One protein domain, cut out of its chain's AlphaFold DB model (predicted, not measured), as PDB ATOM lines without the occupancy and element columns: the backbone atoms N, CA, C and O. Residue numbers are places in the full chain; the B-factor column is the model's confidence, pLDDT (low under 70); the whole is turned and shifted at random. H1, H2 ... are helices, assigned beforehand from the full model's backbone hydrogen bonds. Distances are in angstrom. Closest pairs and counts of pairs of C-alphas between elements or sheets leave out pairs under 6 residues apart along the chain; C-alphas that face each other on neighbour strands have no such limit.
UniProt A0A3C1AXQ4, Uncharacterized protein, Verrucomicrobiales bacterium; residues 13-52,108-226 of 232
ATOM      1  N   VAL A  13     194.718 108.306 306.341       84.38
ATOM      2  CA  VAL A  13     195.154 107.842 307.667       84.38
ATOM      3  C   VAL A  13     196.379 106.942 307.537       84.38
ATOM      4  O   VAL A  13     197.321 107.117 308.304       84.38
ATOM      5  N   ASP A  14     196.425 106.069 306.525       89.56
ATOM      6  CA  ASP A  14     197.596 105.222 306.257       89.56
ATOM      7  C   ASP A  14     198.838 106.062 305.936       89.56
ATOM      8  O   ASP A  14     199.925 105.801 306.451       89.56
ATOM      9  N   LEU A  15     198.685 107.108 305.116       90.25
ATOM     10  CA  LEU A  15     199.786 108.013 304.781       90.25
ATOM     11  C   LEU A  15     200.277 108.800 305.995       90.25
ATOM     12  O   LEU A  15     201.483 108.980 306.169       90.25
ATOM     13  N   LEU A  16     199.355 109.267 306.837       88.69
ATOM     14  CA  LEU A  16     199.699 109.978 308.060       88.69
ATOM     15  C   LEU A  16     200.403 109.063 309.062       88.69
ATOM     16  O   LEU A  16     201.442 109.450 309.590       88.69
ATOM     17  N   GLN A  17     199.875 107.858 309.283       92.12
ATOM     18  CA  GLN A  17     200.486 106.832 310.130       92.12
ATOM     19  C   GLN A  17     201.916 106.547 309.668       92.12
ATOM     20  O   GLN A  17     202.850 106.648 310.454       92.12
ATOM     21  N   ARG A  18     202.112 106.333 308.364       94.25
ATOM     22  CA  ARG A  18     203.436 106.118 307.773       94.25
ATOM     23  C   ARG A  18     204.404 107.281 308.042       94.25
ATOM     24  O   ARG A  18     205.559 107.063 308.400       94.25
ATOM     25  N   CYS A  19     203.943 108.524 307.899       92.81
ATOM     26  CA  CYS A  19     204.752 109.714 308.186       92.81
ATOM     27  C   CYS A  19     205.055 109.896 309.682       92.81
ATOM     28  O   CYS A  19     206.038 110.547 310.036       92.81
ATOM     29  N   VAL A  20     204.201 109.361 310.554       91.38
ATOM     30  CA  VAL A  20     204.417 109.329 312.001       91.38
ATOM     31  C   VAL A  20     205.451 108.269 312.376       91.38
ATOM     32  O   VAL A  20     206.345 108.578 313.161       91.38
ATOM     33  N   ASP A  21     205.364 107.079 311.783       94.00
ATOM     34  CA  ASP A  21     206.233 105.940 312.097       94.00
ATOM     35  C   ASP A  21     207.661 106.139 311.579       94.00
ATOM     36  O   ASP A  21     208.632 105.861 312.281       94.00
ATOM     37  N   GLU A  22     207.805 106.653 310.354       93.75
ATOM     38  CA  GLU A  22     209.107 106.801 309.698       93.75
ATOM     39  C   GLU A  22     209.311 108.213 309.128       93.75
ATOM     40  O   GLU A  22     209.555 108.360 307.926       93.75
ATOM     41  N   PRO A  23     209.254 109.281 309.954       91.19
ATOM     42  CA  PRO A  23     209.262 110.653 309.466       91.19
ATOM     43  C   PRO A  23     210.428 110.891 308.517       91.19
ATOM     44  O   PRO A  23     210.169 111.255 307.387       91.19
ATOM     45  N   GLY A  24     211.667 110.523 308.861       89.56
ATOM     46  CA  GLY A  24     212.840 110.757 308.002       89.56
ATOM     47  C   GLY A  24     212.803 110.141 306.589       89.56
ATOM     48  O   GLY A  24     213.595 110.547 305.742       89.56
ATOM     49  N   LYS A  25     211.904 109.184 306.303       91.56
ATOM     50  CA  LYS A  25     211.705 108.622 304.951       91.56
ATOM     51  C   LYS A  25     210.656 109.367 304.124       91.56
ATOM     52  O   LYS A  25     210.651 109.254 302.896       91.56
ATOM     53  N   HIS A  26     209.758 110.093 304.782       93.06
ATOM     54  CA  HIS A  26     208.584 110.709 304.161       93.06
ATOM     55  C   HIS A  26     208.617 112.231 304.276       93.06
ATOM     56  O   HIS A  26     208.336 112.935 303.307       93.06
ATOM     57  N   LEU A  27     209.025 112.722 305.440       91.19
ATOM     58  CA  LEU A  27     209.091 114.109 305.865       91.19
ATOM     59  C   LEU A  27     210.513 114.453 306.329       91.19
ATOM     60  O   LEU A  27     211.168 113.692 307.031       91.19
ATOM     61  N   GLU A  28     210.999 115.646 306.012       86.44
ATOM     62  CA  GLU A  28     212.275 116.070 306.608       86.44
ATOM     63  C   GLU A  28     212.139 116.349 308.118       86.44
ATOM     64  O   GLU A  28     213.085 116.203 308.899       86.44
ATOM     65  N   GLU A  29     210.953 116.802 308.514       87.56
ATOM     66  CA  GLU A  29     210.617 117.199 309.869       87.56
ATOM     67  C   GLU A  29     209.228 116.671 310.217       87.56
ATOM     68  O   GLU A  29     208.308 116.710 309.397       87.56
ATOM     69  N   GLN A  30     209.072 116.179 311.445       88.06
ATOM     70  CA  GLN A  30     207.810 115.634 311.929       88.06
ATOM     71  C   GLN A  30     206.834 116.760 312.297       88.06
ATOM     72  O   GLN A  30     206.548 117.016 313.465       88.06
ATOM     73  N   SER A  31     206.314 117.442 311.280       85.94
ATOM     74  CA  SER A  31     205.355 118.528 311.442       85.94
ATOM     75  C   SER A  31     204.194 118.399 310.463       85.94
ATOM     76  O   SER A  31     204.313 117.830 309.376       85.94
ATOM     77  N   CYS A  32     203.039 118.949 310.842       84.19
ATOM     78  CA  CYS A  32     201.859 118.914 309.982       84.19
ATOM     79  C   CYS A  32     202.076 119.689 308.680       84.19
ATOM     80  O   CYS A  32     201.573 119.259 307.654       84.19
ATOM     81  N   VAL A  33     202.866 120.771 308.691       85.31
ATOM     82  CA  VAL A  33     203.166 121.546 307.474       85.31
ATOM     83  C   VAL A  33     203.932 120.687 306.462       85.31
ATOM     84  O   VAL A  33     203.638 120.714 305.269       85.31
ATOM     85  N   HIS A  34     204.880 119.872 306.935       90.50
ATOM     86  CA  HIS A  34     205.592 118.921 306.083       90.50
ATOM     87  C   HIS A  34     204.671 117.821 305.564       90.50
ATOM     88  O   HIS A  34     204.744 117.472 304.387       90.50
ATOM     89  N   PHE A  35     203.788 117.303 306.419       90.19
ATOM     90  CA  PHE A  35     202.802 116.311 306.009       90.19
ATOM     91  C   PHE A  35     201.812 116.860 304.975       90.19
ATOM     92  O   PHE A  35     201.496 116.172 304.011       90.19
ATOM     93  N   ASP A  36     201.364 118.105 305.114       85.69
ATOM     94  CA  ASP A  36     200.448 118.727 304.160       85.69
ATOM     95  C   ASP A  36     201.139 118.953 302.803       85.69
ATOM     96  O   ASP A  36     200.548 118.696 301.751       85.69
ATOM     97  N   ALA A  37     202.420 119.349 302.809       90.12
ATOM     98  CA  ALA A  37     203.238 119.417 301.599       90.12
ATOM     99  C   ALA A  37     203.399 118.030 300.948       90.12
ATOM    100  O   ALA A  37     203.171 117.888 299.745       90.12
ATOM    101  N   TYR A  38     203.727 117.004 301.740       92.81
ATOM    102  CA  TYR A  38     203.813 115.608 301.300       92.81
ATOM    103  C   TYR A  38     202.506 115.128 300.673       92.81
ATOM    104  O   TYR A  38     202.500 114.633 299.548       92.81
ATOM    105  N   LEU A  39     201.380 115.339 301.348       88.88
ATOM    106  CA  LEU A  39     200.067 114.948 300.855       88.88
ATOM    107  C   LEU A  39     199.720 115.666 299.551       88.88
ATOM    108  O   LEU A  39     199.171 115.047 298.639       88.88
ATOM    109  N   PHE A  40     200.067 116.951 299.432       87.25
ATOM    110  CA  PHE A  40     199.884 117.693 298.191       87.25
ATOM    111  C   PHE A  40     200.618 117.010 297.032       87.25
ATOM    112  O   PHE A  40     200.008 116.739 295.998       87.25
ATOM    113  N   GLY A  41     201.900 116.682 297.208       89.94
ATOM    114  CA  GLY A  41     202.673 115.978 296.185       89.94
ATOM    115  C   GLY A  41     202.135 114.580 295.888       89.94
ATOM    116  O   GLY A  41     201.967 114.217 294.721       89.94
ATOM    117  N   TYR A  42     201.767 113.825 296.924       90.12
ATOM    118  CA  TYR A  42     201.147 112.513 296.765       90.12
ATOM    119  C   TYR A  42     199.875 112.606 295.908       90.12
ATOM    120  O   TYR A  42     199.703 111.849 294.957       90.12
ATOM    121  N   SER A  43     199.017 113.595 296.177       84.25
ATOM    122  CA  SER A  43     197.778 113.837 295.425       84.25
ATOM    123  C   SER A  43     197.995 114.318 293.985       84.25
ATOM    124  O   SER A  43     197.112 114.160 293.146       84.25
ATOM    125  N   ALA A  44     199.150 114.929 293.695       83.38
ATOM    126  CA  ALA A  44     199.491 115.440 292.368       83.38
ATOM    127  C   ALA A  44     199.936 114.331 291.399       83.38
ATOM    128  O   ALA A  44     199.843 114.499 290.184       83.38
ATOM    129  N   THR A  45     200.424 113.208 291.932       77.62
ATOM    130  CA  THR A  45     200.991 112.095 291.150       77.62
ATOM    131  C   THR A  45     200.182 110.804 291.286       77.62
ATOM    132  O   THR A  45     200.148 109.998 290.358       77.62
ATOM    133  N   GLY A  46     199.509 110.603 292.419       66.12
ATOM    134  CA  GLY A  46     198.716 109.416 292.713       66.12
ATOM    135  C   GLY A  46     197.212 109.664 292.688       66.12
ATOM    136  O   GLY A  46     196.726 110.786 292.822       66.12
ATOM    137  N   ARG A  47     196.452 108.571 292.589       66.12
ATOM    138  CA  ARG A  47     195.040 108.563 292.985       66.12
ATOM    139  C   ARG A  47     194.997 108.281 294.485       66.12
ATOM    140  O   ARG A  47     195.326 107.181 294.911       66.12
ATOM    141  N   LEU A  48     194.639 109.271 295.293       60.47
ATOM    142  CA  LEU A  48     194.271 109.027 296.688       60.47
ATOM    143  C   LEU A  48     192.878 108.406 296.701       60.47
ATOM    144  O   LEU A  48     191.957 108.969 296.107       60.47
ATOM    145  N   ARG A  49     192.699 107.277 297.395       54.88
ATOM    146  CA  ARG A  49     191.347 106.857 297.771       54.88
ATOM    147  C   ARG A  49     190.873 107.796 298.873       54.88
ATOM    148  O   ARG A  49     191.423 107.802 299.973       54.88
ATOM    149  N   GLY A  50     189.886 108.625 298.552       52.44
ATOM    150  CA  GLY A  50     189.291 109.528 299.520       52.44
ATOM    151  C   GLY A  50     188.358 108.763 300.448       52.44
ATOM    152  O   GLY A  50     187.318 108.283 300.015       52.44
ATOM    153  N   THR A  51     188.705 108.704 301.728       45.28
ATOM    154  CA  THR A  51     187.721 108.809 302.810       45.28
ATOM    155  C   THR A  51     187.996 110.156 303.461       45.28
ATOM    156  O   THR A  51     188.795 110.244 304.394       45.28
ATOM    157  N   GLU A  52     187.456 111.239 302.900       48.00
ATOM    158  CA  GLU A  52     187.434 112.488 303.659       48.00
ATOM    159  C   GLU A  52     186.513 112.251 304.856       48.00
ATOM    160  O   GLU A  52     185.338 111.918 304.692       48.00
ATOM    161  N   THR A 108     183.906 105.607 300.002       51.00
ATOM    162  CA  THR A 108     185.014 106.006 299.146       51.00
ATOM    163  C   THR A 108     184.500 106.950 298.067       51.00
ATOM    164  O   THR A 108     183.630 106.558 297.287       51.00
ATOM    165  N   PHE A 109     185.062 108.150 297.982       45.94
ATOM    166  CA  PHE A 109     184.844 109.037 296.844       45.94
ATOM    167  C   PHE A 109     186.148 109.193 296.069       45.94
ATOM    168  O   PHE A 109     187.233 109.300 296.651       45.94
ATOM    169  N   ASP A 110     186.038 109.201 294.741       48.78
ATOM    170  CA  ASP A 110     187.148 109.582 293.879       48.78
ATOM    171  C   ASP A 110     187.424 111.068 294.109       48.78
ATOM    172  O   ASP A 110     186.627 111.929 293.729       48.78
ATOM    173  N   VAL A 111     188.550 111.378 294.758       49.28
ATOM    174  CA  VAL A 111     189.026 112.759 294.842       49.28
ATOM    175  C   VAL A 111     189.262 113.210 293.400       49.28
ATOM    176  O   VAL A 111     190.063 112.570 292.707       49.28
ATOM    177  N   PRO A 112     188.579 114.264 292.910       44.66
ATOM    178  CA  PRO A 112     188.759 114.718 291.543       44.66
ATOM    179  C   PRO A 112     190.244 114.987 291.328       44.66
ATOM    180  O   PRO A 112     190.854 115.761 292.070       44.66
ATOM    181  N   SER A 113     190.824 114.295 290.344       47.50
ATOM    182  CA  SER A 113     192.245 114.377 290.022       47.50
ATOM    183  C   SER A 113     192.636 115.846 289.914       47.50
ATOM    184  O   SER A 113     192.175 116.542 289.001       47.50
ATOM    185  N   ARG A 114     193.448 116.353 290.850       52.59
ATOM    186  CA  ARG A 114     193.959 117.716 290.710       52.59
ATOM    187  C   ARG A 114     194.822 117.731 289.446       52.59
ATOM    188  O   ARG A 114     195.733 116.914 289.338       52.59
ATOM    189  N   PRO A 115     194.560 118.608 288.463       46.72
ATOM    190  CA  PRO A 115     194.967 118.367 287.080       46.72
ATOM    191  C   PRO A 115     196.395 118.842 286.787       46.72
ATOM    192  O   PRO A 115     196.671 119.345 285.701       46.72
ATOM    193  N   LYS A 116     197.313 118.759 287.753       61.06
ATOM    194  CA  LYS A 116     198.678 119.244 287.550       61.06
ATOM    195  C   LYS A 116     199.682 118.201 287.997       61.06
ATOM    196  O   LYS A 116     199.981 118.088 289.179       61.06
ATOM    197  N   ASP A 117     200.201 117.491 287.001       80.75
ATOM    198  CA  ASP A 117     201.437 116.720 287.084       80.75
ATOM    199  C   ASP A 117     202.506 117.536 287.830       80.75
ATOM    200  O   ASP A 117     202.725 118.713 287.521       80.75
ATOM    201  N   LEU A 118     203.160 116.933 288.824       86.75
ATOM    202  CA  LEU A 118     204.167 117.610 289.639       86.75
ATOM    203  C   LEU A 118     205.261 118.245 288.768       86.75
ATOM    204  O   LEU A 118     205.701 119.358 289.058       86.75
ATOM    205  N   LEU A 119     205.683 117.588 287.683       86.56
ATOM    206  CA  LEU A 119     206.723 118.148 286.817       86.56
ATOM    207  C   LEU A 119     206.261 119.458 286.171       86.56
ATOM    208  O   LEU A 119     207.029 120.418 286.139       86.56
ATOM    209  N   SER A 120     204.993 119.549 285.760       87.44
ATOM    210  CA  SER A 120     204.405 120.803 285.265       87.44
ATOM    211  C   SER A 120     204.381 121.915 286.323       87.44
ATOM    212  O   SER A 120     204.548 123.092 286.005       87.44
ATOM    213  N   LEU A 121     204.212 121.565 287.603       89.12
ATOM    214  CA  LEU A 121     204.240 122.526 288.707       89.12
ATOM    215  C   LEU A 121     205.651 123.029 289.024       89.12
ATOM    216  O   LEU A 121     205.790 124.164 289.493       89.12
ATOM    217  N   LEU A 122     206.666 122.198 288.781       91.56
ATOM    218  CA  LEU A 122     208.083 122.488 289.008       91.56
ATOM    219  C   LEU A 122     208.785 123.122 287.799       91.56
ATOM    220  O   LEU A 122     209.925 123.575 287.926       91.56
ATOM    221  N   ASP A 123     208.133 123.160 286.637       90.19
ATOM    222  CA  ASP A 123     208.699 123.765 285.435       90.19
ATOM    223  C   ASP A 123     208.942 125.280 285.606       90.19
ATOM    224  O   ASP A 123     208.505 125.921 286.568       90.19
ATOM    225  N   LYS A 124     209.661 125.887 284.658       87.69
ATOM    226  CA  LYS A 124     209.999 127.315 284.647       87.69
ATOM    227  C   LYS A 124     208.770 128.221 284.782       87.69
ATOM    228  O   LYS A 124     208.818 129.215 285.512       87.69
ATOM    229  N   ASP A 125     207.677 127.837 284.135       88.94
ATOM    230  CA  ASP A 125     206.400 128.554 284.172       88.94
ATOM    231  C   ASP A 125     205.398 127.895 285.141       88.94
ATOM    232  O   ASP A 125     204.231 128.278 285.229       88.94
ATOM    233  N   GLY A 126     205.871 126.907 285.908       89.50
ATOM    234  CA  GLY A 126     205.100 126.132 286.862       89.50
ATOM    235  C   GLY A 126     204.669 126.938 288.085       89.50
ATOM    236  O   GLY A 126     205.347 127.856 288.561       89.50
ATOM    237  N   GLY A 127     203.509 126.571 288.630       89.56
ATOM    238  CA  GLY A 127     202.878 127.303 289.725       89.56
ATOM    239  C   GLY A 127     203.731 127.390 290.993       89.56
ATOM    240  O   GLY A 127     203.770 128.454 291.611       89.56
ATOM    241  N   ILE A 128     204.441 126.314 291.357       91.50
ATOM    242  CA  ILE A 128     205.270 126.277 292.573       91.50
ATOM    243  C   ILE A 128     206.434 127.259 292.446       91.50
ATOM    244  O   ILE A 128     206.755 127.959 293.401       91.50
ATOM    245  N   ARG A 129     207.037 127.361 291.259       93.00
ATOM    246  CA  ARG A 129     208.135 128.299 291.012       93.00
ATOM    247  C   ARG A 129     207.677 129.751 291.068       93.00
ATOM    248  O   ARG A 129     208.361 130.587 291.646       93.00
ATOM    249  N   GLN A 130     206.517 130.045 290.485       93.31
ATOM    250  CA  GLN A 130     205.986 131.407 290.408       93.31
ATOM    251  C   GLN A 130     205.412 131.895 291.744       93.31
ATOM    252  O   GLN A 130     205.484 133.080 292.064       93.31
ATOM    253  N   ARG A 131     204.791 130.998 292.519       91.88
ATOM    254  CA  ARG A 131     204.052 131.344 293.742       91.88
ATOM    255  C   ARG A 131     204.267 130.295 294.836       91.88
ATOM    256  O   ARG A 131     203.293 129.682 295.264       91.88
ATOM    257  N   PRO A 132     205.498 130.085 295.330       91.25
ATOM    258  CA  PRO A 132     205.807 128.983 296.243       91.25
ATOM    259  C   PRO A 132     204.942 128.987 297.511       91.25
ATOM    260  O   PRO A 132     204.463 127.937 297.923       91.25
ATOM    261  N   THR A 133     204.637 130.163 298.066       89.00
ATOM    262  CA  THR A 133     203.767 130.316 299.247       89.00
ATOM    263  C   THR A 133     202.348 129.780 299.035       89.00
ATOM    264  O   THR A 133     201.736 129.294 299.978       89.00
ATOM    265  N   LEU A 134     201.820 129.816 297.807       85.62
ATOM    266  CA  LEU A 134     200.480 129.297 297.503       85.62
ATOM    267  C   LEU A 134     200.404 127.768 297.623       85.62
ATOM    268  O   LEU A 134     199.335 127.228 297.883       85.62
ATOM    269  N   TYR A 135     201.527 127.082 297.409       86.81
ATOM    270  CA  TYR A 135     201.598 125.620 297.383       86.81
ATOM    271  C   TYR A 135     202.223 125.040 298.654       86.81
ATOM    272  O   TYR A 135     201.865 123.944 299.064       86.81
ATOM    273  N   LEU A 136     203.160 125.769 299.265       86.25
ATOM    274  CA  LEU A 136     203.941 125.321 300.422       86.25
ATOM    275  C   LEU A 136     203.571 126.064 301.714       86.25
ATOM    276  O   LEU A 136     204.113 125.753 302.768       86.25
ATOM    277  N   GLY A 137     202.687 127.060 301.640       83.88
ATOM    278  CA  GLY A 137     202.296 127.886 302.777       83.88
ATOM    279  C   GLY A 137     203.321 128.955 303.169       83.88
ATOM    280  O   GLY A 137     204.361 129.162 302.528       83.88
ATOM    281  N   ASN A 138     202.999 129.670 304.248       80.88
ATOM    282  CA  ASN A 138     203.893 130.646 304.863       80.88
ATOM    283  C   ASN A 138     205.099 129.903 305.453       80.88
ATOM    284  O   ASN A 138     204.933 129.024 306.288       80.88
ATOM    285  N   GLY A 139     206.309 130.230 304.997       85.00
ATOM    286  CA  GLY A 139     207.520 129.471 305.337       85.00
ATOM    287  C   GLY A 139     208.029 128.552 304.224       85.00
ATOM    288  O   GLY A 139     208.979 127.809 304.457       85.00
ATOM    289  N   ALA A 140     207.452 128.644 303.018       91.25
ATOM    290  CA  ALA A 140     207.929 127.975 301.810       91.25
ATOM    291  C   ALA A 140     209.467 127.905 301.736       91.25
ATOM    292  O   ALA A 140     210.161 128.926 301.688       91.25
ATOM    293  N   SER A 141     209.989 126.680 301.733       96.50
ATOM    294  CA  SER A 141     211.417 126.380 301.785       96.50
ATOM    295  C   SER A 141     211.742 125.164 300.918       96.50
ATOM    296  O   SER A 141     210.865 124.386 300.536       96.50
ATOM    297  N   SER A 142     213.028 124.970 300.632       97.25
ATOM    298  CA  SER A 142     213.536 123.756 299.976       97.25
ATOM    299  C   SER A 142     213.217 122.468 300.744       97.25
ATOM    300  O   SER A 142     213.122 121.406 300.137       97.25
ATOM    301  N   VAL A 143     212.988 122.552 302.053       96.75
ATOM    302  CA  VAL A 143     212.650 121.399 302.887       96.75
ATOM    303  C   VAL A 143     211.178 120.991 302.735       96.75
ATOM    304  O   VAL A 143     210.845 119.805 302.652       96.75
ATOM    305  N   LEU A 144     210.289 121.977 302.605       95.12
ATOM    306  CA  LEU A 144     208.890 121.733 302.251       95.12
ATOM    307  C   LEU A 144     208.759 121.233 300.809       95.12
ATOM    308  O   LEU A 144     207.973 120.326 300.551       95.12
ATOM    309  N   LEU A 145     209.584 121.745 299.886       96.44
ATOM    310  CA  LEU A 145     209.689 121.190 298.532       96.44
ATOM    311  C   LEU A 145     210.125 119.726 298.546       96.44
ATOM    312  O   LEU A 145     209.557 118.925 297.809       96.44
ATOM    313  N   TRP A 146     211.113 119.374 299.372       97.31
ATOM    314  CA  TRP A 146     211.550 117.988 299.513       97.31
ATOM    315  C   TRP A 146     210.405 117.090 299.982       97.31
ATOM    316  O   TRP A 146     210.165 116.053 299.373       97.31
ATOM    317  N   SER A 147     209.649 117.527 300.993       95.94
ATOM    318  CA  SER A 147     208.517 116.755 301.533       95.94
ATOM    319  C   SER A 147     207.414 116.582 300.486       95.94
ATOM    320  O   SER A 147     206.912 115.477 300.298       95.94
ATOM    321  N   LEU A 148     207.109 117.639 299.726       94.62
ATOM    322  CA  LEU A 148     206.179 117.589 298.599       94.62
ATOM    323  C   LEU A 148     206.620 116.580 297.536       94.62
ATOM    324  O   LEU A 148     205.859 115.692 297.168       94.62
ATOM    325  N   ILE A 149     207.862 116.672 297.069       95.19
ATOM    326  CA  ILE A 149     208.397 115.762 296.050       95.19
ATOM    327  C   ILE A 149     208.444 114.317 296.567       95.19
ATOM    328  O   ILE A 149     208.113 113.397 295.824       95.19
ATOM    329  N   SER A 150     208.801 114.120 297.838       95.00
ATOM    330  CA  SER A 150     208.778 112.816 298.508       95.00
ATOM    331  C   SER A 150     207.389 112.181 298.425       95.00
ATOM    332  O   SER A 150     207.270 111.030 298.007       95.00
ATOM    333  N   GLY A 151     206.330 112.949 298.701       93.56
ATOM    334  CA  GLY A 151     204.949 112.489 298.544       93.56
ATOM    335  C   GLY A 151     204.635 111.989 297.138       93.56
ATOM    336  O   GLY A 151     204.063 110.912 296.980       93.56
ATOM    337  N   SER A 152     205.065 112.717 296.109       91.44
ATOM    338  CA  SER A 152     204.902 112.288 294.717       91.44
ATOM    339  C   SER A 152     205.683 111.015 294.385       91.44
ATOM    340  O   SER A 152     205.143 110.128 293.729       91.44
ATOM    341  N   CYS A 153     206.929 110.887 294.854       91.75
ATOM    342  CA  CYS A 153     207.725 109.670 294.666       91.75
ATOM    343  C   CYS A 153     207.059 108.453 295.327       91.75
ATOM    344  O   CYS A 153     206.995 107.381 294.727       91.75
ATOM    345  N   TRP A 154     206.540 108.617 296.545       91.94
ATOM    346  CA  TRP A 154     205.830 107.555 297.257       91.94
ATOM    347  C   TRP A 154     204.513 107.179 296.582       91.94
ATOM    348  O   TRP A 154     204.195 105.995 296.524       91.94
ATOM    349  N   ALA A 155     203.804 108.137 295.984       89.38
ATOM    350  CA  ALA A 155     202.621 107.844 295.183       89.38
ATOM    351  C   ALA A 155     202.929 106.964 293.960       89.38
ATOM    352  O   ALA A 155     202.152 106.060 293.658       89.38
ATOM    353  N   GLU A 156     204.058 107.183 293.270       86.69
ATOM    354  CA  GLU A 156     204.498 106.294 292.180       86.69
ATOM    355  C   GLU A 156     204.774 104.874 292.704       86.69
ATOM    356  O   GLU A 156     204.332 103.895 292.102       86.69
ATOM    357  N   ILE A 157     205.458 104.763 293.850       88.31
ATOM    358  CA  ILE A 157     205.792 103.477 294.483       88.31
ATOM    359  C   ILE A 157     204.524 102.718 294.891       88.31
ATOM    360  O   ILE A 157     204.374 101.550 294.534       88.31
ATOM    361  N   ASP A 158     203.597 103.380 295.585       88.00
ATOM    362  CA  ASP A 158     202.339 102.785 296.052       88.00
ATOM    363  C   ASP A 158     201.413 102.403 294.880       88.00
ATOM    364  O   ASP A 158     200.646 101.448 294.977       88.00
ATOM    365  N   ALA A 159     201.519 103.095 293.740       83.62
ATOM    366  CA  ALA A 159     200.829 102.735 292.501       83.62
ATOM    367  C   ALA A 159     201.493 101.570 291.736       83.62
ATOM    368  O   ALA A 159     201.025 101.197 290.658       83.62
ATOM    369  N   GLY A 160     202.591 101.007 292.250       83.69
ATOM    370  CA  GLY A 160     203.348  99.941 291.591       83.69
ATOM    371  C   GLY A 160     204.174 100.414 290.389       83.69
ATOM    372  O   GLY A 160     204.684  99.587 289.630       83.69
ATOM    373  N   VAL A 161     204.337 101.729 290.203       80.69
ATOM    374  CA  VAL A 161     205.188 102.301 289.156       80.69
ATOM    375  C   VAL A 161     206.637 102.213 289.624       80.69
ATOM    376  O   VAL A 161     207.168 103.102 290.294       80.69
ATOM    377  N   GLN A 162     207.298 101.107 289.284       71.19
ATOM    378  CA  GLN A 162     208.715 100.941 289.598       71.19
ATOM    379  C   GLN A 162     209.547 102.029 288.908       71.19
ATOM    380  O   GLN A 162     209.573 102.118 287.684       71.19
ATOM    381  N   ALA A 163     210.249 102.833 289.715       69.56
ATOM    382  CA  ALA A 163     211.153 103.891 289.259       69.56
ATOM    383  C   ALA A 163     210.515 104.861 288.245       69.56
ATOM    384  O   ALA A 163     211.067 105.100 287.167       69.56
ATOM    385  N   GLY A 164     209.361 105.431 288.607       81.06
ATOM    386  CA  GLY A 164     208.698 106.452 287.800       81.06
ATOM    387  C   GLY A 164     209.589 107.669 287.488       81.06
ATOM    388  O   GLY A 164     210.651 107.859 288.100       81.06
ATOM    389  N   PRO A 165     209.214 108.488 286.485       83.94
ATOM    390  CA  PRO A 165     210.045 109.591 286.008       83.94
ATOM    391  C   PRO A 165     210.446 110.579 287.107       83.94
ATOM    392  O   PRO A 165     211.578 111.071 287.093       83.94
ATOM    393  N   ILE A 166     209.542 110.847 288.057       87.81
ATOM    394  CA  ILE A 166     209.792 111.757 289.178       87.81
ATOM    395  C   ILE A 166     210.815 111.119 290.115       87.81
ATOM    396  O   ILE A 166     211.867 111.713 290.370       87.81
ATOM    397  N   ASN A 167     210.561 109.886 290.558       89.38
ATOM    398  CA  ASN A 167     211.454 109.184 291.471       89.38
ATOM    399  C   ASN A 167     212.871 109.030 290.884       89.38
ATOM    400  O   ASN A 167     213.864 109.370 291.530       89.38
ATOM    401  N   HIS A 168     212.988 108.619 289.617       90.62
ATOM    402  CA  HIS A 168     214.287 108.472 288.957       90.62
ATOM    403  C   HIS A 168     215.047 109.801 288.854       90.62
ATOM    404  O   HIS A 168     216.256 109.853 289.103       90.62
ATOM    405  N   PHE A 169     214.349 110.889 288.508       93.12
ATOM    406  CA  PHE A 169     214.960 112.212 288.446       93.12
ATOM    407  C   PHE A 169     215.496 112.636 289.816       93.12
ATOM    408  O   PHE A 169     216.647 113.068 289.907       93.12
ATOM    409  N   PHE A 170     214.704 112.491 290.881       94.69
ATOM    410  CA  PHE A 170     215.080 112.999 292.198       94.69
ATOM    411  C   PHE A 170     216.102 112.135 292.944       94.69
ATOM    412  O   PHE A 170     216.939 112.699 293.650       94.69
ATOM    413  N   ILE A 171     216.149 110.819 292.708       94.06
ATOM    414  CA  ILE A 171     217.270 109.967 293.150       94.06
ATOM    415  C   ILE A 171     218.581 110.468 292.534       94.06
ATOM    416  O   ILE A 171     219.583 110.680 293.222       94.06
ATOM    417  N   GLY A 172     218.576 110.707 291.221       95.75
ATOM    418  CA  GLY A 172     219.746 111.225 290.526       95.75
ATOM    419  C   GLY A 172     220.105 112.661 290.936       95.75
ATOM    420  O   GLY A 172     221.288 113.007 290.988       95.75
ATOM    421  N   PHE A 173     219.103 113.484 291.256       97.06
ATOM    422  CA  PHE A 173     219.284 114.844 291.757       97.06
ATOM    423  C   PHE A 173     219.946 114.860 293.137       97.06
ATOM    424  O   PHE A 173     220.901 115.611 293.327       97.06
ATOM    425  N   GLN A 174     219.508 113.997 294.061       97.00
ATOM    426  CA  GLN A 174     220.135 113.819 295.376       97.00
ATOM    427  C   GLN A 174     221.627 113.502 295.219       97.00
ATOM    428  O   GLN A 174     222.470 114.248 295.711       97.00
ATOM    429  N   ALA A 175     221.970 112.471 294.442       97.12
ATOM    430  CA  ALA A 175     223.366 112.092 294.208       97.12
ATOM    431  C   ALA A 175     224.191 113.223 293.556       97.12
ATOM    432  O   ALA A 175     225.385 113.387 293.822       97.12
ATOM    433  N   TRP A 176     223.568 114.026 292.688       97.81
ATOM    434  CA  TRP A 176     224.217 115.182 292.075       97.81
ATOM    435  C   TRP A 176     224.485 116.315 293.077       97.81
ATOM    436  O   TRP A 176     225.562 116.916 293.036       97.81
ATOM    437  N   ILE A 177     223.541 116.586 293.982       98.12
ATOM    438  CA  ILE A 177     223.704 117.545 295.080       98.12
ATOM    439  C   ILE A 177     224.819 117.094 296.025       98.12
ATOM    440  O   ILE A 177     225.712 117.892 296.303       98.12
ATOM    441  N   GLU A 178     224.846 115.819 296.418       97.38
ATOM    442  CA  GLU A 178     225.892 115.258 297.285       97.38
ATOM    443  C   GLU A 178     227.289 115.376 296.675       97.38
ATOM    444  O   GLU A 178     228.256 115.705 297.360       97.38
ATOM    445  N   LYS A 179     227.407 115.183 295.355       97.00
ATOM    446  CA  LYS A 179     228.672 115.410 294.646       97.00
ATOM    447  C   LYS A 179     229.085 116.883 294.658       97.00
ATOM    448  O   LYS A 179     230.278 117.182 294.685       97.00
ATOM    449  N   LYS A 180     228.121 117.802 294.571       97.19
ATOM    450  CA  LYS A 180     228.379 119.248 294.532       97.19
ATOM    451  C   LYS A 180     228.698 119.823 295.912       97.19
ATOM    452  O   LYS A 180     229.504 120.744 296.001       97.19
ATOM    453  N   TYR A 181     228.097 119.272 296.959       97.38
ATOM    454  CA  TYR A 181     228.280 119.679 298.346       97.38
ATOM    455  C   TYR A 181     228.683 118.457 299.182       97.38
ATOM    456  O   TYR A 181     227.818 117.830 299.785       97.38
ATOM    457  N   PRO A 182     229.977 118.090 299.253       94.94
ATOM    458  CA  PRO A 182     230.402 116.830 299.877       94.94
ATOM    459  C   PRO A 182     229.972 116.638 301.339       94.94
ATOM    460  O   PRO A 182     229.774 115.506 301.772       94.94
ATOM    461  N   PHE A 183     229.770 117.730 302.088       95.44
ATOM    462  CA  PHE A 183     229.255 117.690 303.464       95.44
ATOM    463  C   PHE A 183     227.801 117.194 303.568       95.44
ATOM    464  O   PHE A 183     227.333 116.917 304.664       95.44
ATOM    465  N   SER A 184     227.078 117.103 302.448       94.75
ATOM    466  CA  SER A 184     225.671 116.695 302.403       94.75
ATOM    467  C   SER A 184     225.443 115.203 302.198       94.75
ATOM    468  O   SER A 184     224.301 114.782 302.047       94.75
ATOM    469  N   ARG A 185     226.496 114.378 302.173       94.25
ATOM    470  CA  ARG A 185     226.340 112.931 301.984       94.25
ATOM    471  C   ARG A 185     225.406 112.347 303.052       94.25
ATOM    472  O   ARG A 185     225.698 112.447 304.239       94.25
ATOM    473  N   GLY A 186     224.315 111.716 302.614       91.38
ATOM    474  CA  GLY A 186     223.303 111.145 303.508       91.38
ATOM    475  C   GLY A 186     222.336 112.169 304.114       91.38
ATOM    476  O   GLY A 186     221.443 111.784 304.863       91.38
ATOM    477  N   ILE A 187     222.481 113.455 303.783       94.12
ATOM    478  CA  ILE A 187     221.552 114.519 304.160       94.12
ATOM    479  C   ILE A 187     220.651 114.800 302.955       94.12
ATOM    480  O   ILE A 187     221.157 115.039 301.853       94.12
ATOM    481  N   PRO A 188     219.323 114.832 303.127       95.69
ATOM    482  CA  PRO A 188     218.423 115.196 302.047       95.69
ATOM    483  C   PRO A 188     218.786 116.534 301.397       95.69
ATOM    484  O   PRO A 188     219.213 117.500 302.049       95.69
ATOM    485  N   TRP A 189     218.597 116.616 300.080       97.44
ATOM    486  CA  TRP A 189     218.921 117.824 299.330       97.44
ATOM    487  C   TRP A 189     218.141 119.038 299.852       97.44
ATOM    488  O   TRP A 189     218.680 120.137 299.825       97.44
ATOM    489  N   GLY A 190     216.923 118.863 300.381       97.00
ATOM    490  CA  GLY A 190     216.129 119.957 300.953       97.00
ATOM    491  C   GLY A 190     216.882 120.676 302.073       97.00
ATOM    492  O   GLY A 190     217.167 121.869 301.978       97.00
ATOM    493  N   ARG A 191     217.305 119.932 303.099       96.62
ATOM    494  CA  ARG A 191     218.090 120.471 304.221       96.62
ATOM    495  C   ARG A 191     219.465 120.979 303.788       96.62
ATOM    496  O   ARG A 191     219.917 122.013 304.274       96.62
ATOM    497  N   THR A 192     220.100 120.315 302.826       97.75
ATOM    498  CA  THR A 192     221.372 120.773 302.245       97.75
ATOM    499  C   THR A 192     221.246 122.157 301.622       97.75
ATOM    500  O   THR A 192     222.065 123.036 301.886       97.75
ATOM    501  N   LEU A 193     220.220 122.372 300.798       98.06
ATOM    502  CA  LEU A 193     220.007 123.652 300.134       98.06
ATOM    503  C   LEU A 193     219.641 124.747 301.131       98.06
ATOM    504  O   LEU A 193     220.143 125.862 301.000       98.06
ATOM    505  N   LEU A 194     218.834 124.429 302.146       97.50
ATOM    506  CA  LEU A 194     218.552 125.359 303.233       97.50
ATOM    507  C   LEU A 194     219.848 125.805 303.930       97.50
ATOM    508  O   LEU A 194     220.088 127.011 304.045       97.50
ATOM    509  N   LEU A 195     220.725 124.857 304.280       96.88
ATOM    510  CA  LEU A 195     222.014 125.130 304.922       96.88
ATOM    511  C   LEU A 195     222.939 125.988 304.043       96.88
ATOM    512  O   LEU A 195     223.481 126.986 304.516       96.88
ATOM    513  N   VAL A 196     223.075 125.660 302.751       97.25
ATOM    514  CA  VAL A 196     223.879 126.442 301.785       97.25
ATOM    515  C   VAL A 196     223.392 127.889 301.680       97.25
ATOM    516  O   VAL A 196     224.178 128.797 301.418       97.25
ATOM    517  N   THR A 197     222.101 128.119 301.900       97.62
ATOM    518  CA  THR A 197     221.496 129.457 301.885       97.62
ATOM    519  C   THR A 197     221.422 130.120 303.257       97.62
ATOM    520  O   THR A 197     220.638 131.049 303.435       97.62
ATOM    521  N   MET A 198     222.219 129.656 304.227       96.50
ATOM    522  CA  MET A 198     222.261 130.193 305.595       96.50
ATOM    523  C   MET A 198     220.872 130.235 306.250       96.50
ATOM    524  O   MET A 198     220.505 131.209 306.901       96.50
ATOM    525  N   ASN A 199     220.074 129.185 306.031       94.88
ATOM    526  CA  ASN A 199     218.698 129.057 306.517       94.88
ATOM    527  C   ASN A 199     217.704 130.106 305.984       94.88
ATOM    528  O   ASN A 199     216.611 130.259 306.527       94.88
ATOM    529  N   CYS A 200     218.018 130.801 304.888       96.81
ATOM    530  CA  CYS A 200     217.061 131.685 304.231       96.81
ATOM    531  C   CYS A 200     216.053 130.879 303.392       96.81
ATOM    532  O   CYS A 200     216.352 130.468 302.267       96.81
ATOM    533  N   SER A 201     214.829 130.691 303.903       94.00
ATOM    534  CA  SER A 201     213.785 129.874 303.259       94.00
ATOM    535  C   SER A 201     213.533 130.259 301.800       94.00
ATOM    536  O   SER A 201     213.601 129.394 300.924       94.00
ATOM    537  N   LYS A 202     213.348 131.556 301.511       93.38
ATOM    538  CA  LYS A 202     213.117 132.054 300.144       93.38
ATOM    539  C   LYS A 202     214.296 131.745 299.220       93.38
ATOM    540  O   LYS A 202     214.112 131.146 298.163       93.38
ATOM    541  N   SER A 203     215.512 132.088 299.641       96.88
ATOM    542  CA  SER A 203     216.714 131.815 298.850       96.88
ATOM    543  C   SER A 203     216.934 130.319 298.634       96.88
ATOM    544  O   SER A 203     217.461 129.933 297.591       96.88
ATOM    545  N   SER A 204     216.517 129.467 299.575       97.94
ATOM    546  CA  SER A 204     216.619 128.012 299.446       97.94
ATOM    547  C   SER A 204     215.726 127.460 298.326       97.94
ATOM    548  O   SER A 204     216.165 126.593 297.571       97.94
ATOM    549  N   VAL A 205     214.522 128.020 298.143       97.19
ATOM    550  CA  VAL A 205     213.607 127.681 297.036       97.19
ATOM    551  C   VAL A 205     214.195 128.114 295.693       97.19
ATOM    552  O   VAL A 205     214.284 127.313 294.763       97.19
ATOM    553  N   ASP A 206     214.682 129.352 295.593       96.69
ATOM    554  CA  ASP A 206     215.319 129.842 294.361       96.69
ATOM    555  C   ASP A 206     216.559 129.008 294.005       96.69
ATOM    556  O   ASP A 206     216.834 128.687 292.845       96.69
ATOM    557  N   THR A 207     217.321 128.618 295.026       98.00
ATOM    558  CA  THR A 207     218.507 127.773 294.886       98.00
ATOM    559  C   THR A 207     218.143 126.367 294.427       98.00
ATOM    560  O   THR A 207     218.815 125.850 293.531       98.00
ATOM    561  N   PHE A 208     217.050 125.790 294.932       97.94
ATOM    562  CA  PHE A 208     216.497 124.544 294.408       97.94
ATOM    563  C   PHE A 208     216.243 124.633 292.905       97.94
ATOM    564  O   PHE A 208     216.807 123.831 292.163       97.94
ATOM    565  N   PHE A 209     215.503 125.636 292.425       97.69
ATOM    566  CA  PHE A 209     215.194 125.738 290.994       97.69
ATOM    567  C   PHE A 209     216.443 125.945 290.128       97.69
ATOM    568  O   PHE A 209     216.562 125.348 289.058       97.69
ATOM    569  N   ARG A 210     217.438 126.708 290.602       97.31
ATOM    570  CA  ARG A 210     218.733 126.833 289.903       97.31
ATOM    571  C   ARG A 210     219.453 125.489 289.773       97.31
ATOM    572  O   ARG A 210     220.037 125.190 288.724       97.31
ATOM    573  N   HIS A 211     219.438 124.687 290.833       97.94
ATOM    574  CA  HIS A 211     220.051 123.363 290.856       97.94
ATOM    575  C   HIS A 211     219.282 122.361 289.996       97.94
ATOM    576  O   HIS A 211     219.902 121.666 289.192       97.94
ATOM    577  N   HIS A 212     217.958 122.342 290.115       96.44
ATOM    578  CA  HIS A 212     217.044 121.546 289.306       96.44
ATOM    579  C   HIS A 212     217.284 121.782 287.807       96.44
ATOM    580  O   HIS A 212     217.575 120.843 287.065       96.44
ATOM    581  N   ASP A 213     217.295 123.049 287.373       96.06
ATOM    582  CA  ASP A 213     217.523 123.422 285.972       96.06
ATOM    583  C   ASP A 213     218.921 122.994 285.490       96.06
ATOM    584  O   ASP A 213     219.097 122.529 284.359       96.06
ATOM    585  N   SER A 214     219.934 123.138 286.348       96.88
ATOM    586  CA  SER A 214     221.314 122.741 286.039       96.88
ATOM    587  C   SER A 214     221.447 121.228 285.867       96.88
ATOM    588  O   SER A 214     222.089 120.766 284.918       96.88
ATOM    589  N   TYR A 215     220.815 120.455 286.750       96.69
ATOM    590  CA  TYR A 215     220.811 119.000 286.685       96.69
ATOM    591  C   TYR A 215     220.043 118.495 285.456       96.69
ATOM    592  O   TYR A 215     220.573 117.695 284.679       96.69
ATOM    593  N   ALA A 216     218.858 119.050 285.186       93.75
ATOM    594  CA  ALA A 216     218.075 118.730 283.996       93.75
ATOM    595  C   ALA A 216     218.859 118.998 282.695       93.75
ATOM    596  O   ALA A 216     218.879 118.162 281.787       93.75
ATOM    597  N   LYS A 217     219.579 120.128 282.609       95.31
ATOM    598  CA  LYS A 217     220.474 120.431 281.474       95.31
ATOM    599  C   LYS A 217     221.601 119.404 281.339       95.31
ATOM    600  O   LYS A 217     221.914 118.990 280.221       95.31
ATOM    601  N   GLN A 218     222.203 118.968 282.446       94.81
ATOM    602  CA  GLN A 218     223.252 117.945 282.425       94.81
ATOM    603  C   GLN A 218     222.726 116.599 281.910       94.81
ATOM    604  O   GLN A 218     223.397 115.958 281.099       94.81
ATOM    605  N   LEU A 219     221.528 116.186 282.331       93.81
ATOM    606  CA  LEU A 219     220.891 114.960 281.846       93.81
ATOM    607  C   LEU A 219     220.628 115.011 280.337       93.81
ATOM    608  O   LEU A 219     220.944 114.051 279.635       93.81
ATOM    609  N   LYS A 220     220.120 116.140 279.822       92.69
ATOM    610  CA  LYS A 220     219.904 116.335 278.377       92.69
ATOM    611  C   LYS A 220     221.207 116.189 277.582       92.69
ATOM    612  O   LYS A 220     221.237 115.454 276.600       92.69
ATOM    613  N   ARG A 221     222.301 116.808 278.046       93.19
ATOM    614  CA  ARG A 221     223.632 116.688 277.414       93.19
ATOM    615  C   ARG A 221     224.152 115.251 277.414       93.19
ATOM    616  O   ARG A 221     224.603 114.767 276.385       93.19
ATOM    617  N   LYS A 222     224.047 114.541 278.544       91.56
ATOM    618  CA  LYS A 222     224.454 113.128 278.635       91.56
ATOM    619  C   LYS A 222     223.682 112.241 277.654       91.56
ATOM    620  O   LYS A 222     224.286 111.377 277.025       91.56
ATOM    621  N   LYS A 223     222.371 112.462 277.507       90.44
ATOM    622  CA  LYS A 223     221.535 111.730 276.544       90.44
ATOM    623  C   LYS A 223     221.950 112.015 275.095       90.44
ATOM    624  O   LYS A 223     222.105 111.069 274.334       90.44
ATOM    625  N   ALA A 224     222.192 113.281 274.746       91.25
ATOM    626  CA  ALA A 224     222.650 113.670 273.409       91.25
ATOM    627  C   ALA A 224     224.004 113.036 273.048       91.25
ATOM    628  O   ALA A 224     224.134 112.434 271.986       91.25
ATOM    629  N   ASN A 225     224.977 113.082 273.963       90.62
ATOM    630  CA  ASN A 225     226.294 112.481 273.742       90.62
ATOM    631  C   ASN A 225     226.208 110.956 273.580       90.62
ATOM    632  O   ASN A 225     226.901 110.384 272.746       90.62
ATOM    633  N   LYS A 226     225.342 110.289 274.358       89.75
ATOM    634  CA  LYS A 226     225.123 108.842 274.232       89.75
ATOM    635  C   LYS A 226     224.482 108.476 272.889       89.75
ATOM    636  O   LYS A 226     224.847 107.456 272.322       89.75
TER     637      LYS A 226
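Overview. This is residues 13 to 52 and 108 to 226 of the 232 residues of an uncharacterized protein of Verrucomicrobiales bacterium (UniProt A0A3C1AXQ4). Helix H7 runs through the core, crossed on one side by H3, while H8, H9 and H10 form a group on its other side. The end of the long helix H10, residues 220 to 226, sticks out, and at the opposite end of the longest axis thin loops reach out to the cut between residues 52 and 108. The short helices H4, H5 and H6 lie along one side, H1 and H2 along another. The printed part has 159 residues with ten named helices, H1 to H10 in chain order, and no named strand: the class is all helix, the helix packing mostly crossed. The whole is compact, with a radius of gyration of the C-alphas of 15.4 A and spans of 47 by 37 by 29 A.

Arrangement. The longest helix, H10, residues 201 to 226, touches H7, residues 142 to 158, at a steep tilt of 50 degrees, the closest C-alphas being those of Ser 142 and Val 205, 4.9 A apart. H9, residues 189 to 196, touches H10 at a steep tilt of 59 degrees, opposite ways, closest at C-alphas 194 and 204, 5.0 A. H8, residues 165 to 180, only just touches H10, with 3 pairs of C-alphas within 8 A, closest at Phe 173 and Tyr 215, 6.7 A; they are about perpendicular at 77 degrees. H7 is the hub, touching five helices. H7 and H8 are a helical hairpin, closest at C-alphas 153 and 167, 4.9 A. H3, residues 32 to 45, touches H7 with 42 pairs of C-alphas within 8 A, closest at Tyr 38 and Leu 148, 4.1 A. H1, residues 13 to 21, only just touches H3, with 3 pairs; H2, residues 23 to 26, only just touches H7, with 3 pairs. H4, residues 118 to 122, touches H5, residues 127 to 130, only at the corner; H6, residues 132 to 136, is close to but not clearly touching H7. H1 and H10 are apart. Every O i to N i+4 pair is within hydrogen-bond range in the helices other than H2 and H5, which are too short for one.

Along the chain. H10 is 37.6 A long and ends at C-alpha 226 (225.123, 108.842, 274.232). H7 is 24.1 A, H8 22.4 A and H3 20.0 A. H1 begins at C-alpha 13 (195.154, 107.842, 307.667).

Size, cuts and confidence. The C-alphas of Glu 52 and Asn 225 are farthest apart, 49.0 A. Residues 53 to 107 are not printed; C-alphas 52 and 108 are 8.3 A apart. Of the links printed whole, none is long. Mean pLDDT of the printed part is 87.7; residues 46 to 52, 108 to 116 and 163 are under 70.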